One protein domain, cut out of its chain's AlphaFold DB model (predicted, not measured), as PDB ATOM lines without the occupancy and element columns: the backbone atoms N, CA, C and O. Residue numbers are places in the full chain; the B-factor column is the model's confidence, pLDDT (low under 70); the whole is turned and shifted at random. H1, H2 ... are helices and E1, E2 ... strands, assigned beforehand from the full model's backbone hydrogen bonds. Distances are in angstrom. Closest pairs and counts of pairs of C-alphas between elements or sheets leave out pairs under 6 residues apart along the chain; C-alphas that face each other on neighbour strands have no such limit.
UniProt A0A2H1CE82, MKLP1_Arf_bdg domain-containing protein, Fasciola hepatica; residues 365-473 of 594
ATOM      1  N   LEU A 365     205.731 173.111 213.856       93.00
ATOM      2  CA  LEU A 365     205.296 174.362 214.464       93.00
ATOM      3  C   LEU A 365     204.640 174.017 215.801       93.00
ATOM      4  O   LEU A 365     203.622 173.333 215.829       93.00
ATOM      5  N   GLU A 366     205.267 174.435 216.889       93.25
ATOM      6  CA  GLU A 366     204.781 174.233 218.250       93.25
ATOM      7  C   GLU A 366     204.126 175.536 218.705       93.25
ATOM      8  O   GLU A 366     204.798 176.555 218.853       93.25
ATOM      9  N   HIS A 367     202.809 175.521 218.869       93.75
ATOM     10  CA  HIS A 367     202.053 176.639 219.408       93.75
ATOM     11  C   HIS A 367     201.872 176.423 220.910       93.75
ATOM     12  O   HIS A 367     201.281 175.424 221.327       93.75
ATOM     13  N   GLN A 368     202.426 177.338 221.700       89.69
ATOM     14  CA  GLN A 368     202.318 177.362 223.156       89.69
ATOM     15  C   GLN A 368     201.490 178.568 223.581       89.69
ATOM     16  O   GLN A 368     201.612 179.637 222.991       89.69
ATOM     17  N   GLU A 369     200.667 178.416 224.609       85.19
ATOM     18  CA  GLU A 369     199.937 179.541 225.184       85.19
ATOM     19  C   GLU A 369     200.895 180.571 225.801       85.19
ATOM     20  O   GLU A 369     201.935 180.222 226.362       85.19
ATOM     21  N   THR A 370     200.525 181.851 225.739       81.94
ATOM     22  CA  THR A 370     201.339 182.964 226.263       81.94
ATOM     23  C   THR A 370     201.652 182.827 227.758       81.94
ATOM     24  O   THR A 370     202.724 183.242 228.189       81.94
ATOM     25  N   ASN A 371     200.736 182.229 228.528       80.50
ATOM     26  CA  ASN A 371     200.823 182.064 229.982       80.50
ATOM     27  C   ASN A 371     200.809 180.576 230.385       80.50
ATOM     28  O   ASN A 371     200.087 180.194 231.303       80.50
ATOM     29  N   ALA A 372     201.574 179.730 229.689       78.44
ATOM     30  CA  ALA A 372     201.663 178.306 230.013       78.44
ATOM     31  C   ALA A 372     202.136 178.074 231.465       78.44
ATOM     32  O   ALA A 372     203.206 178.533 231.873       78.44
ATOM     33  N   VAL A 373     201.347 177.325 232.236       82.19
ATOM     34  CA  VAL A 373     201.624 176.979 233.633       82.19
ATOM     35  C   VAL A 373     202.664 175.846 233.688       82.19
ATOM     36  O   VAL A 373     202.538 174.859 232.949       82.19
ATOM     37  N   PRO A 374     203.702 175.938 234.546       78.75
ATOM     38  CA  PRO A 374     204.671 174.862 234.724       78.75
ATOM     39  C   PRO A 374     204.021 173.652 235.412       78.75
ATOM     40  O   PRO A 374     203.654 173.708 236.580       78.75
ATOM     41  N   LEU A 375     203.922 172.536 234.687       74.62
ATOM     42  CA  LEU A 375     203.135 171.359 235.087       74.62
ATOM     43  C   LEU A 375     203.717 170.527 236.241       74.62
ATOM     44  O   LEU A 375     203.011 169.712 236.829       74.62
ATOM     45  N   GLY A 376     205.023 170.630 236.512       80.44
ATOM     46  CA  GLY A 376     205.705 169.748 237.474       80.44
ATOM     47  C   GLY A 376     205.658 168.248 237.120       80.44
ATOM     48  O   GLY A 376     205.985 167.409 237.958       80.44
ATOM     49  N   THR A 377     205.243 167.891 235.901       84.00
ATOM     50  CA  THR A 377     205.078 166.511 235.432       84.00
ATOM     51  C   THR A 377     206.408 165.850 235.075       84.00
ATOM     52  O   THR A 377     207.371 166.507 234.676       84.00
ATOM     53  N   VAL A 378     206.451 164.516 235.157       87.81
ATOM     54  CA  VAL A 378     207.589 163.723 234.659       87.81
ATOM     55  C   VAL A 378     207.512 163.622 233.135       87.81
ATOM     56  O   VAL A 378     208.521 163.748 232.436       87.81
ATOM     57  N   PHE A 379     206.301 163.448 232.600       86.44
ATOM     58  CA  PHE A 379     206.065 163.513 231.163       86.44
ATOM     59  C   PHE A 379     206.197 164.949 230.656       86.44
ATOM     60  O   PHE A 379     205.542 165.867 231.148       86.44
ATOM     61  N   THR A 380     207.049 165.131 229.644       86.19
ATOM     62  CA  THR A 380     207.298 166.419 228.993       86.19
ATOM     63  C   THR A 380     207.245 166.280 227.463       86.19
ATOM     64  O   THR A 380     207.776 165.312 226.907       86.19
ATOM     65  N   PRO A 381     206.616 167.230 226.743       86.25
ATOM     66  CA  PRO A 381     206.476 167.171 225.288       86.25
ATOM     67  C   PRO A 381     207.814 167.396 224.569       86.25
ATOM     68  O   PRO A 381     208.362 168.504 224.533       86.25
ATOM     69  N   LYS A 382     208.336 166.334 223.945       87.19
ATOM     70  CA  LYS A 382     209.607 166.351 223.207       87.19
ATOM     71  C   LYS A 382     209.387 166.330 221.694       87.19
ATOM     72  O   LYS A 382     209.257 165.270 221.083       87.19
ATOM     73  N   VAL A 383     209.406 167.512 221.076       86.19
ATOM     74  CA  VAL A 383     209.231 167.681 219.625       86.19
ATOM     75  C   VAL A 383     210.560 168.066 218.963       86.19
ATOM     76  O   VAL A 383     211.127 169.126 219.220       86.19
ATOM     77  N   ASN A 384     211.078 167.206 218.084       83.69
ATOM     78  CA  ASN A 384     212.346 167.446 217.386       83.69
ATOM     79  C   ASN A 384     212.156 168.410 216.199       83.69
ATOM     80  O   ASN A 384     211.204 168.260 215.439       83.69
ATOM     81  N   ARG A 385     213.103 169.337 215.981       86.00
ATOM     82  CA  ARG A 385     213.083 170.336 214.880       86.00
ATOM     83  C   ARG A 385     211.801 171.181 214.849       86.00
ATOM     84  O   ARG A 385     211.119 171.279 213.823       86.00
ATOM     85  N   ARG A 386     211.495 171.788 215.996       89.00
ATOM     86  CA  ARG A 386     210.361 172.696 216.184       89.00
ATOM     87  C   ARG A 386     210.744 174.169 216.032       89.00
ATOM     88  O   ARG A 386     211.859 174.553 216.376       89.00
ATOM     89  N   LYS A 387     209.796 174.984 215.573       90.94
ATOM     90  CA  LYS A 387     209.723 176.416 215.876       90.94
ATOM     91  C   LYS A 387     208.608 176.597 216.904       90.94
ATOM     92  O   LYS A 387     207.468 176.264 216.595       90.94
ATOM     93  N   SER A 388     208.941 177.103 218.086       91.44
ATOM     94  CA  SER A 388     207.963 177.433 219.126       91.44
ATOM     95  C   SER A 388     207.450 178.863 218.911       91.44
ATOM     96  O   SER A 388     208.251 179.765 218.650       91.44
ATOM     97  N   VAL A 389     206.135 179.069 218.965       91.81
ATOM     98  CA  VAL A 389     205.473 180.378 218.813       91.81
ATOM     99  C   VAL A 389     204.322 180.513 219.809       91.81
ATOM    100  O   VAL A 389     203.643 179.531 220.092       91.81
ATOM    101  N   THR A 390     204.074 181.728 220.299       90.19
ATOM    102  CA  THR A 390     202.900 182.060 221.135       90.19
ATOM    103  C   THR A 390     201.740 182.661 220.347       90.19
ATOM    104  O   THR A 390     200.608 182.692 220.814       90.19
ATOM    105  N   GLN A 391     202.007 183.126 219.126       88.88
ATOM    106  CA  GLN A 391     201.003 183.612 218.191       88.88
ATOM    107  C   GLN A 391     201.285 183.006 216.816       88.88
ATOM    108  O   GLN A 391     202.404 183.080 216.308       88.88
ATOM    109  N   ILE A 392     200.275 182.379 216.210       88.94
ATOM    110  CA  ILE A 392     200.422 181.739 214.899       88.94
ATOM    111  C   ILE A 392     200.442 182.806 213.800       88.94
ATOM    112  O   ILE A 392     199.457 183.510 213.587       88.94
ATOM    113  N   GLU A 393     201.525 182.852 213.025       88.19
ATOM    114  CA  GLU A 393     201.587 183.625 211.786       88.19
ATOM    115  C   GLU A 393     201.501 182.736 210.537       88.19
ATOM    116  O   GLU A 393     202.026 181.618 210.486       88.19
ATOM    117  N   LEU A 394     200.913 183.271 209.460       85.88
ATOM    118  CA  LEU A 394     200.801 182.572 208.174       85.88
ATOM    119  C   LEU A 394     202.175 182.142 207.627       85.88
ATOM    120  O   LEU A 394     202.310 181.025 207.125       85.88
ATOM    121  N   LYS A 395     203.210 182.977 207.804       87.31
ATOM    122  CA  LYS A 395     204.596 182.674 207.402       87.31
ATOM    123  C   LYS A 395     205.148 181.405 208.059       87.31
ATOM    124  O   LYS A 395     205.996 180.740 207.472       87.31
ATOM    125  N   ASP A 396     204.665 181.049 209.246       86.56
ATOM    126  CA  ASP A 396     205.159 179.900 209.998       86.56
ATOM    127  C   ASP A 396     204.418 178.619 209.620       86.56
ATOM    128  O   ASP A 396     205.055 177.587 209.414       86.56
ATOM    129  N   THR A 397     203.101 178.696 209.399       85.00
ATOM    130  CA  THR A 397     202.332 177.554 208.869       85.00
ATOM    131  C   THR A 397     202.795 177.138 207.469       85.00
ATOM    132  O   THR A 397     202.854 175.948 207.183       85.00
ATOM    133  N   LEU A 398     203.202 178.086 206.614       83.25
ATOM    134  CA  LEU A 398     203.732 177.796 205.273       83.25
ATOM    135  C   LEU A 398     205.134 177.154 205.291       83.25
ATOM    136  O   LEU A 398     205.509 176.472 204.337       83.25
ATOM    137  N   ASN A 399     205.911 177.370 206.357       83.88
ATOM    138  CA  ASN A 399     207.271 176.841 206.521       83.88
ATOM    139  C   ASN A 399     207.334 175.528 207.324       83.88
ATOM    140  O   ASN A 399     208.387 174.877 207.361       83.88
ATOM    141  N   ALA A 400     206.236 175.143 207.976       86.25
ATOM    142  CA  ALA A 400     206.108 173.921 208.754       86.25
ATOM    143  C   ALA A 400     205.388 172.815 207.965       86.25
ATOM    144  O   ALA A 400     204.638 173.064 207.027       86.25
ATOM    145  N   THR A 401     205.635 171.563 208.344       85.62
ATOM    146  CA  THR A 401     204.948 170.377 207.790       85.62
ATOM    147  C   THR A 401     204.044 169.716 208.830       85.62
ATOM    148  O   THR A 401     203.029 169.112 208.482       85.62
ATOM    149  N   ASN A 402     204.402 169.855 210.107       89.62
ATOM    150  CA  ASN A 402     203.667 169.321 211.244       89.62
ATOM    151  C   ASN A 402     203.316 170.454 212.213       89.62
ATOM    152  O   ASN A 402     204.067 171.424 212.310       89.62
ATOM    153  N   TYR A 403     202.228 170.312 212.960       92.00
ATOM    154  CA  TYR A 403     201.779 171.289 213.950       92.00
ATOM    155  C   TYR A 403     201.426 170.595 215.272       92.00
ATOM    156  O   TYR A 403     200.909 169.476 215.260       92.00
ATOM    157  N   VAL A 404     201.725 171.250 216.393       93.25
ATOM    158  CA  VAL A 404     201.261 170.890 217.741       93.25
ATOM    159  C   VAL A 404     200.668 172.137 218.375       93.25
ATOM    160  O   VAL A 404     201.331 173.170 218.404       93.25
ATOM    161  N   LEU A 405     199.454 172.029 218.903       93.44
ATOM    162  CA  LEU A 405     198.894 172.987 219.851       93.44
ATOM    163  C   LEU A 405     199.022 172.399 221.255       93.44
ATOM    164  O   LEU A 405     198.528 171.298 221.496       93.44
ATOM    165  N   HIS A 406     199.666 173.141 222.150       92.69
ATOM    166  CA  HIS A 406     199.561 172.927 223.586       92.69
ATOM    167  C   HIS A 406     198.312 173.650 224.074       92.69
ATOM    168  O   HIS A 406     198.150 174.832 223.778       92.69
ATOM    169  N   HIS A 407     197.458 172.928 224.789       92.56
ATOM    170  CA  HIS A 407     196.244 173.446 225.402       92.56
ATOM    171  C   HIS A 407     196.227 173.029 226.873       92.56
ATOM    172  O   HIS A 407     196.398 171.840 227.160       92.56
ATOM    173  N   GLN A 408     196.069 173.978 227.792       92.50
ATOM    174  CA  GLN A 408     196.006 173.726 229.232       92.50
ATOM    175  C   GLN A 408     194.635 174.118 229.787       92.50
ATOM    176  O   GLN A 408     194.150 175.225 229.571       92.50
ATOM    177  N   GLU A 409     194.012 173.208 230.533       91.06
ATOM    178  CA  GLU A 409     192.742 173.445 231.227       91.06
ATOM    179  C   GLU A 409     192.884 173.078 232.706       91.06
ATOM    180  O   GLU A 409     193.701 172.236 233.078       91.06
ATOM    181  N   ALA A 410     192.089 173.718 233.563       89.06
ATOM    182  CA  ALA A 410     191.903 173.241 234.926       89.06
ATOM    183  C   ALA A 410     190.882 172.097 234.904       89.06
ATOM    184  O   ALA A 410     189.771 172.269 234.398       89.06
ATOM    185  N   ASP A 411     191.259 170.944 235.448       83.88
ATOM    186  CA  ASP A 411     190.343 169.835 235.694       83.88
ATOM    187  C   ASP A 411     189.362 170.208 236.825       83.88
ATOM    188  O   ASP A 411     189.596 171.121 237.621       83.88
ATOM    189  N   SER A 412     188.277 169.449 236.926       82.19
ATOM    190  CA  SER A 412     187.317 169.426 238.033       82.19
ATOM    191  C   SER A 412     187.964 169.366 239.428       82.19
ATOM    192  O   SER A 412     187.460 169.976 240.368       82.19
ATOM    193  N   ASP A 413     189.110 168.692 239.542       77.69
ATOM    194  CA  ASP A 413     189.920 168.578 240.759       77.69
ATOM    195  C   ASP A 413     190.824 169.799 241.047       77.69
ATOM    196  O   ASP A 413     191.533 169.816 242.053       77.69
ATOM    197  N   GLY A 414     190.853 170.802 240.162       82.38
ATOM    198  CA  GLY A 414     191.759 171.956 240.231       82.38
ATOM    199  C   GLY A 414     193.193 171.682 239.754       82.38
ATOM    200  O   GLY A 414     194.014 172.601 239.725       82.38
ATOM    201  N   ASN A 415     193.502 170.445 239.354       85.56
ATOM    202  CA  ASN A 415     194.772 170.074 238.725       85.56
ATOM    203  C   ASN A 415     194.849 170.594 237.277       85.56
ATOM    204  O   ASN A 415     193.823 170.828 236.642       85.56
ATOM    205  N   VAL A 416     196.059 170.740 236.725       88.12
ATOM    206  CA  VAL A 416     196.234 171.163 235.324       88.12
ATOM    207  C   VAL A 416     196.196 169.950 234.393       88.12
ATOM    208  O   VAL A 416     197.122 169.138 234.375       88.12
ATOM    209  N   GLU A 417     195.152 169.858 233.574       90.00
ATOM    210  CA  GLU A 417     195.094 168.952 232.430       90.00
ATOM    211  C   GLU A 417     195.861 169.569 231.249       90.00
ATOM    212  O   GLU A 417     195.719 170.753 230.941       90.00
ATOM    213  N   THR A 418     196.674 168.770 230.551       91.50
ATOM    214  CA  THR A 418     197.370 169.214 229.331       91.50
ATOM    215  C   THR A 418     196.992 168.356 228.135       91.50
ATOM    216  O   THR A 418     197.245 167.152 228.127       91.50
ATOM    217  N   ARG A 419     196.468 168.989 227.081       93.25
ATOM    218  CA  ARG A 419     196.172 168.351 225.793       93.25
ATOM    219  C   ARG A 419     197.123 168.849 224.706       93.25
ATOM    220  O   ARG A 419     197.346 170.047 224.537       93.25
ATOM    221  N   LEU A 420     197.671 167.916 223.937       93.12
ATOM    222  CA  LEU A 420     198.548 168.152 222.794       93.12
ATOM    223  C   LEU A 420     197.831 167.715 221.516       93.12
ATOM    224  O   LEU A 420     197.824 166.533 221.154       93.12
ATOM    225  N   TYR A 421     197.241 168.676 220.809       93.50
ATOM    226  CA  TYR A 421     196.586 168.431 219.523       93.50
ATOM    227  C   TYR A 421     197.636 168.425 218.412       93.50
ATOM    228  O   TYR A 421     198.262 169.450 218.130       93.50
ATOM    229  N   LYS A 422     197.843 167.273 217.766       91.44
ATOM    230  CA  LYS A 422     198.934 167.042 216.810       91.44
ATOM    231  C   LYS A 422     198.417 166.854 215.382       91.44
ATOM    232  O   LYS A 422     197.409 166.194 215.137       91.44
ATOM    233  N   ALA A 423     199.168 167.390 214.426       87.38
ATOM    234  CA  ALA A 423     198.936 167.284 212.988       87.38
ATOM    235  C   ALA A 423     200.254 166.906 212.285       87.38
ATOM    236  O   ALA A 423     201.222 167.669 212.324       87.38
ATOM    237  N   ARG A 424     200.328 165.731 211.649       83.06
ATOM    238  CA  ARG A 424     201.549 165.091 211.120       83.06
ATOM    239  C   ARG A 424     201.518 164.970 209.591       83.06
ATOM    240  O   ARG A 424     201.059 163.975 209.023       83.06
ATOM    241  N   GLY A 425     202.093 165.961 208.911       74.25
ATOM    242  CA  GLY A 425     202.005 166.114 207.454       74.25
ATOM    243  C   GLY A 425     200.654 166.668 206.996       74.25
ATOM    244  O   GLY A 425     200.321 166.569 205.816       74.25
ATOM    245  N   SER A 426     199.896 167.230 207.940       78.88
ATOM    246  CA  SER A 426     198.496 167.636 207.804       78.88
ATOM    247  C   SER A 426     198.312 169.165 207.835       78.88
ATOM    248  O   SER A 426     197.191 169.650 207.985       78.88
ATOM    249  N   ILE A 427     199.399 169.934 207.649       83.75
ATOM    250  CA  ILE A 427     199.334 171.346 207.241       83.75
ATOM    251  C   ILE A 427     199.283 171.402 205.708       83.75
ATOM    252  O   ILE A 427     200.205 170.952 205.027       83.75
ATOM    253  N   ILE A 428     198.201 171.950 205.156       84.00
ATOM    254  CA  ILE A 428     197.914 171.956 203.718       84.00
ATOM    255  C   ILE A 428     197.739 173.406 203.237       84.00
ATOM    256  O   ILE A 428     196.822 174.084 203.706       84.00
ATOM    257  N   PRO A 429     198.546 173.902 202.279       83.62
ATOM    258  CA  PRO A 429     198.347 175.233 201.710       83.62
ATOM    259  C   PRO A 429     197.035 175.290 200.912       83.62
ATOM    260  O   PRO A 429     196.718 174.386 200.134       83.62
ATOM    261  N   THR A 430     196.261 176.357 201.095       83.75
ATOM    262  CA  THR A 430     194.961 176.554 200.444       83.75
ATOM    263  C   THR A 430     195.094 177.393 199.174       83.75
ATOM    264  O   THR A 430     196.000 178.212 199.028       83.75
ATOM    265  N   ALA A 431     194.154 177.233 198.238       80.69
ATOM    266  CA  ALA A 431     194.158 177.977 196.973       80.69
ATOM    267  C   ALA A 431     193.993 179.506 197.140       80.69
ATOM    268  O   ALA A 431     194.240 180.244 196.194       80.69
ATOM    269  N   GLY A 432     193.586 179.974 198.327       84.50
ATOM    270  CA  GLY A 432     193.529 181.395 198.687       84.50
ATOM    271  C   GLY A 432     194.820 181.945 199.307       84.50
ATOM    272  O   GLY A 432     194.790 183.044 199.845       84.50
ATOM    273  N   GLY A 433     195.924 181.187 199.297       82.06
ATOM    274  CA  GLY A 433     197.206 181.591 199.895       82.06
ATOM    275  C   GLY A 433     197.311 181.381 201.412       82.06
ATOM    276  O   GLY A 433     198.317 181.757 202.004       82.06
ATOM    277  N   GLY A 434     196.295 180.784 202.041       86.38
ATOM    278  CA  GLY A 434     196.309 180.418 203.460       86.38
ATOM    279  C   GLY A 434     196.876 179.018 203.717       86.38
ATOM    280  O   GLY A 434     197.310 178.328 202.795       86.38
ATOM    281  N   SER A 435     196.760 178.554 204.960       86.56
ATOM    282  CA  SER A 435     197.050 177.172 205.370       86.56
ATOM    283  C   SER A 435     195.854 176.590 206.123       86.56
ATOM    284  O   SER A 435     195.209 177.295 206.893       86.56
ATOM    285  N   ALA A 436     195.565 175.308 205.916       87.31
ATOM    286  CA  ALA A 436     194.610 174.531 206.701       87.31
ATOM    287  C   ALA A 436     195.372 173.481 207.518       87.31
ATOM    288  O   ALA A 436     196.272 172.836 206.985       87.31
ATOM    289  N   VAL A 437     195.015 173.304 208.789       88.62
ATOM    290  CA  VAL A 437     195.607 172.295 209.679       88.62
ATOM    291  C   VAL A 437     194.537 171.258 210.003       88.62
ATOM    292  O   VAL A 437     193.425 171.623 210.375       88.62
ATOM    293  N   ILE A 438     194.863 169.976 209.841       88.56
ATOM    294  CA  ILE A 438     193.996 168.851 210.217       88.56
ATOM    295  C   ILE A 438     194.695 168.082 211.339       88.56
ATOM    296  O   ILE A 438     195.843 167.675 211.176       88.56
ATOM    297  N   PHE A 439     194.023 167.907 212.475       90.38
ATOM    298  CA  PHE A 439     194.549 167.140 213.602       90.38
ATOM    299  C   PHE A 439     194.336 165.637 213.381       90.38
ATOM    300  O   PHE A 439     193.246 165.213 212.996       90.38
ATOM    301  N   ASP A 440     195.380 164.842 213.626       87.19
ATOM    302  CA  ASP A 440     195.371 163.386 213.429       87.19
ATOM    303  C   ASP A 440     195.256 162.627 214.762       87.19
ATOM    304  O   ASP A 440     194.618 161.573 214.834       87.19
ATOM    305  N   ASP A 441     195.908 163.141 215.812       88.12
ATOM    306  CA  ASP A 441     195.890 162.562 217.150       88.12
ATOM    307  C   ASP A 441     195.961 163.615 218.270       88.12
ATOM    308  O   ASP A 441     196.552 164.686 218.117       88.12
ATOM    309  N   VAL A 442     195.360 163.286 219.416       93.06
ATOM    310  CA  VAL A 442     195.426 164.068 220.660       93.06
ATOM    311  C   VAL A 442     196.136 163.221 221.711       93.06
ATOM    312  O   VAL A 442     195.820 162.043 221.872       93.06
ATOM    313  N   GLU A 443     197.149 163.792 222.357       92.00
ATOM    314  CA  GLU A 443     197.767 163.262 223.580       92.00
ATOM    315  C   GLU A 443     197.218 164.070 224.759       92.00
ATOM    316  O   GLU A 443     197.280 165.295 224.723       92.00
ATOM    317  N   GLU A 444     196.677 163.408 225.773       92.00
ATOM    318  CA  GLU A 444     196.127 164.035 226.979       92.00
ATOM    319  C   GLU A 444     196.906 163.530 228.195       92.00
ATOM    320  O   GLU A 444     197.138 162.329 228.320       92.00
ATOM    321  N   LEU A 445     197.350 164.450 229.051       90.38
ATOM    322  CA  LEU A 445     198.103 164.185 230.274       90.38
ATOM    323  C   LEU A 445     197.312 164.715 231.471       90.38
ATOM    324  O   LEU A 445     197.081 165.925 231.573       90.38
ATOM    325  N   LYS A 446     196.953 163.805 232.380       88.62
ATOM    326  CA  LYS A 446     196.265 164.099 233.644       88.62
ATOM    327  C   LYS A 446     197.102 163.674 234.850       88.62
ATOM    328  O   LYS A 446     197.875 162.715 234.787       88.62
ATOM    329  N   GLN A 447     196.939 164.406 235.950       85.81
ATOM    330  CA  GLN A 447     197.499 164.089 237.263       85.81
ATOM    331  C   GLN A 447     196.362 163.717 238.214       85.81
ATOM    332  O   GLN A 447     195.520 164.557 238.529       85.81
ATOM    333  N   CYS A 448     196.383 162.483 238.712       80.06
ATOM    334  CA  CYS A 448     195.403 161.984 239.670       80.06
ATOM    335  C   CYS A 448     196.114 161.562 240.959       80.06
ATOM    336  O   CYS A 448     197.107 160.829 240.930       80.06
ATOM    337  N   SER A 449     195.598 161.989 242.113       78.12
ATOM    338  CA  SER A 449     196.022 161.423 243.397       78.12
ATOM    339  C   SER A 449     195.529 159.970 243.496       78.12
ATOM    340  O   SER A 449     194.337 159.754 243.250       78.12
ATOM    341  N   PRO A 450     196.363 158.988 243.899       72.00
ATOM    342  CA  PRO A 450     195.996 157.567 243.947       72.00
ATOM    343  C   PRO A 450     194.667 157.269 244.657       72.00
ATOM    344  O   PRO A 450     193.923 156.387 244.238       72.00
ATOM    345  N   ASN A 451     194.331 158.059 245.677       62.44
ATOM    346  CA  ASN A 451     193.154 157.865 246.525       62.44
ATOM    347  C   ASN A 451     191.821 158.303 245.880       62.44
ATOM    348  O   ASN A 451     190.771 158.076 246.474       62.44
ATOM    349  N   LYS A 452     191.831 158.935 244.693       56.28
ATOM    350  CA  LYS A 452     190.610 159.428 244.020       56.28
ATOM    351  C   LYS A 452     190.039 158.484 242.958       56.28
ATOM    352  O   LYS A 452     188.844 158.548 242.693       56.28
ATOM    353  N   ASN A 453     190.811 157.514 242.456       46.12
ATOM    354  CA  ASN A 453     190.292 156.442 241.585       46.12
ATOM    355  C   ASN A 453     189.607 155.305 242.379       46.12
ATOM    356  O   ASN A 453     189.659 154.136 241.999       46.12
ATOM    357  N   LEU A 454     188.915 155.654 243.469       47.59
ATOM    358  CA  LEU A 454     187.954 154.777 244.149       47.59
ATOM    359  C   LEU A 454     186.573 154.775 243.456       47.59
ATOM    360  O   LEU A 454     185.648 154.113 243.918       47.59
ATOM    361  N   GLY A 455     186.449 155.451 242.308       51.06
ATOM    362  CA  GLY A 455     185.384 155.239 241.330       51.06
ATOM    363  C   GLY A 455     185.807 154.249 240.236       51.06
ATOM    364  O   GLY A 455     186.623 154.580 239.385       51.06
ATOM    365  N   PHE A 456     185.203 153.059 240.248       50.50
ATOM    366  CA  PHE A 456     185.133 152.057 239.165       50.50
ATOM    367  C   PHE A 456     186.422 151.397 238.618       50.50
ATOM    368  O   PHE A 456     186.433 150.169 238.512       50.50
ATOM    369  N   ASP A 457     187.511 152.106 238.312       49.78
ATOM    370  CA  ASP A 457     188.607 151.507 237.518       49.78
ATOM    371  C   ASP A 457     189.649 150.713 238.334       49.78
ATOM    372  O   ASP A 457     190.222 149.729 237.851       49.78
ATOM    373  N   HIS A 458     189.881 151.064 239.604       46.69
ATOM    374  CA  HIS A 458     190.925 150.409 240.411       46.69
ATOM    375  C   HIS A 458     190.571 148.964 240.825       46.69
ATOM    376  O   HIS A 458     191.461 148.129 241.024       46.69
ATOM    377  N   LEU A 459     189.277 148.621 240.882       51.19
ATOM    378  CA  LEU A 459     188.813 147.276 241.245       51.19
ATOM    379  C   LEU A 459     189.218 146.217 240.203       51.19
ATOM    380  O   LEU A 459     189.448 145.056 240.550       51.19
ATOM    381  N   PHE A 460     189.377 146.622 238.937       48.75
ATOM    382  CA  PHE A 460     189.875 145.759 237.865       48.75
ATOM    383  C   PHE A 460     191.387 145.506 237.989       48.75
ATOM    384  O   PHE A 460     191.872 144.420 237.661       48.75
ATOM    385  N   PHE A 461     192.144 146.483 238.505       45.53
ATOM    386  CA  PHE A 461     193.593 146.372 238.681       45.53
ATOM    387  C   PHE A 461     193.964 145.508 239.895       45.53
ATOM    388  O   PHE A 461     194.773 144.590 239.753       45.53
ATOM    389  N   ILE A 462     193.310 145.712 241.050       55.34
ATOM    390  CA  ILE A 462     193.511 144.861 242.238       55.34
ATOM    391  C   ILE A 462     193.169 143.403 241.916       55.34
ATOM    392  O   ILE A 462     193.996 142.528 242.164       55.34
ATOM    393  N   ASN A 463     192.018 143.128 241.285       50.66
ATOM    394  CA  ASN A 463     191.654 141.759 240.899       50.66
ATOM    395  C   ASN A 463     192.688 141.121 239.960       50.66
ATOM    396  O   ASN A 463     193.042 139.957 240.135       50.66
ATOM    397  N   LYS A 464     193.231 141.871 238.994       49.91
ATOM    398  CA  LYS A 464     194.235 141.345 238.057       49.91
ATOM    399  C   LYS A 464     195.588 141.080 238.726       49.91
ATOM    400  O   LYS A 464     196.222 140.069 238.421       49.91
ATOM    401  N   CYS A 465     196.014 141.934 239.656       47.72
ATOM    402  CA  CYS A 465     197.214 141.710 240.464       47.72
ATOM    403  C   CYS A 465     197.045 140.526 241.428       47.72
ATOM    404  O   CYS A 465     197.925 139.667 241.480       47.72
ATOM    405  N   LEU A 466     195.906 140.424 242.119       51.88
ATOM    406  CA  LEU A 466     195.609 139.318 243.031       51.88
ATOM    407  C   LEU A 466     195.505 137.983 242.273       51.88
ATOM    408  O   LEU A 466     196.112 136.995 242.680       51.88
ATOM    409  N   TYR A 467     194.847 137.964 241.110       48.38
ATOM    410  CA  TYR A 467     194.755 136.782 240.248       48.38
ATOM    411  C   TYR A 467     196.130 136.328 239.723       48.38
ATOM    412  O   TYR A 467     196.392 135.125 239.655       48.38
ATOM    413  N   LEU A 468     197.050 137.253 239.408       49.75
ATOM    414  CA  LEU A 468     198.434 136.909 239.046       49.75
ATOM    415  C   LEU A 468     199.257 136.384 240.236       49.75
ATOM    416  O   LEU A 468     200.074 135.483 240.042       49.75
ATOM    417  N   MET A 469     199.049 136.915 241.447       48.53
ATOM    418  CA  MET A 469     199.687 136.416 242.677       48.53
ATOM    419  C   MET A 469     199.209 134.991 243.007       48.53
ATOM    420  O   MET A 469     200.025 134.082 243.169       48.53
ATOM    421  N   ILE A 470     197.892 134.764 243.006       50.94
ATOM    422  CA  ILE A 470     197.270 133.456 243.274       50.94
ATOM    423  C   ILE A 470     197.661 132.431 242.195       50.94
ATOM    424  O   ILE A 470     198.016 131.293 242.514       50.94
ATOM    425  N   SER A 471     197.689 132.835 240.918       47.69
ATOM    426  CA  SER A 471     198.148 131.967 239.822       47.69
ATOM    427  C   SER A 471     199.616 131.558 239.980       47.69
ATOM    428  O   SER A 471     199.952 130.407 239.717       47.69
ATOM    429  N   ARG A 472     200.497 132.453 240.453       44.06
ATOM    430  CA  ARG A 472     201.911 132.120 240.702       44.06
ATOM    431  C   ARG A 472     202.089 131.120 241.844       44.06
ATOM    432  O   ARG A 472     202.833 130.156 241.667       44.06
ATOM    433  N   ASN A 473     201.359 131.277 242.949       41.84
ATOM    434  CA  ASN A 473     201.409 130.326 244.070       41.84
ATOM    435  C   ASN A 473     200.776 128.963 243.724       41.84
ATOM    436  O   ASN A 473     201.192 127.930 244.244       41.84
TER     437      ASN A 473
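This is residues 365 to 473 of the 594 residues of the protein "MKLP1_Arf_bdg domain-containing protein" of Fasciola hepatica (UniProt A0A2H1CE82). A twisted wall of five strands, E3, E4 and E7 long, E1 and E2 short, is extended beyond one end by the small hairpin E5 and E6, with tiny H1 near it. Beyond the other end, residues 459 to 473 of H2 stick out as an arm. The printed part has 109 residues, with two named helices and seven named strands in the order E1 E2 H1 E3 E4 E5 E6 E7 H2, class mixed. The large sheet, order E2 E1 E3 E4 E7, is mixed. The whole is only just extended, close to loose, with a radius of gyration of the C-alphas of 19.8 A and spans of 66 by 30 by 23 A.

E3, residues 402 to 410, and E4, residues 416 to 424, form an antiparallel hairpin, N 405 and O 421 being 2.9 A apart. E7, residues 441 to 448, is antiparallel to E4, with N 420 and O 443 at 2.8 A. E1, residues 365 to 367, is parallel to E3, with N 367 and O 404 at 2.8 A. E2, residues 386 to 389, is parallel to E1, with N 389 and O 366 at 2.8 A. H1, residues 394 to 397, only grazes the sheet; E2, H1 and E3 make a split strand-helix-strand unit, E1 between its strands, with a right-handed crossover. E4 runs on into E5, residues 427 to 429, at 49 degrees. E5 and E6, residues 435 to 437, form an antiparallel hairpin, with N 428 and O 436 at 2.8 A. H2, residues 458 to 473, is not on the sheet; every O i to N i+4 pair in it is within hydrogen-bond range, while H1 is too short for one.

E1 begins at C-alpha 365 (205.296, 174.362, 214.464). E3 measures 26.7 A, E4 25.5 A, E7 22.5 A and H2 22.9 A, ending at C-alpha 473 (201.409, 130.326, 244.070).

The C-alphas farthest apart, Gly 432 and Asn 473, are 68.8 A apart. The printed part has no cut. The link from E1 to E2, 18 residues, is long. Residues 451 to 473 are under pLDDT 70.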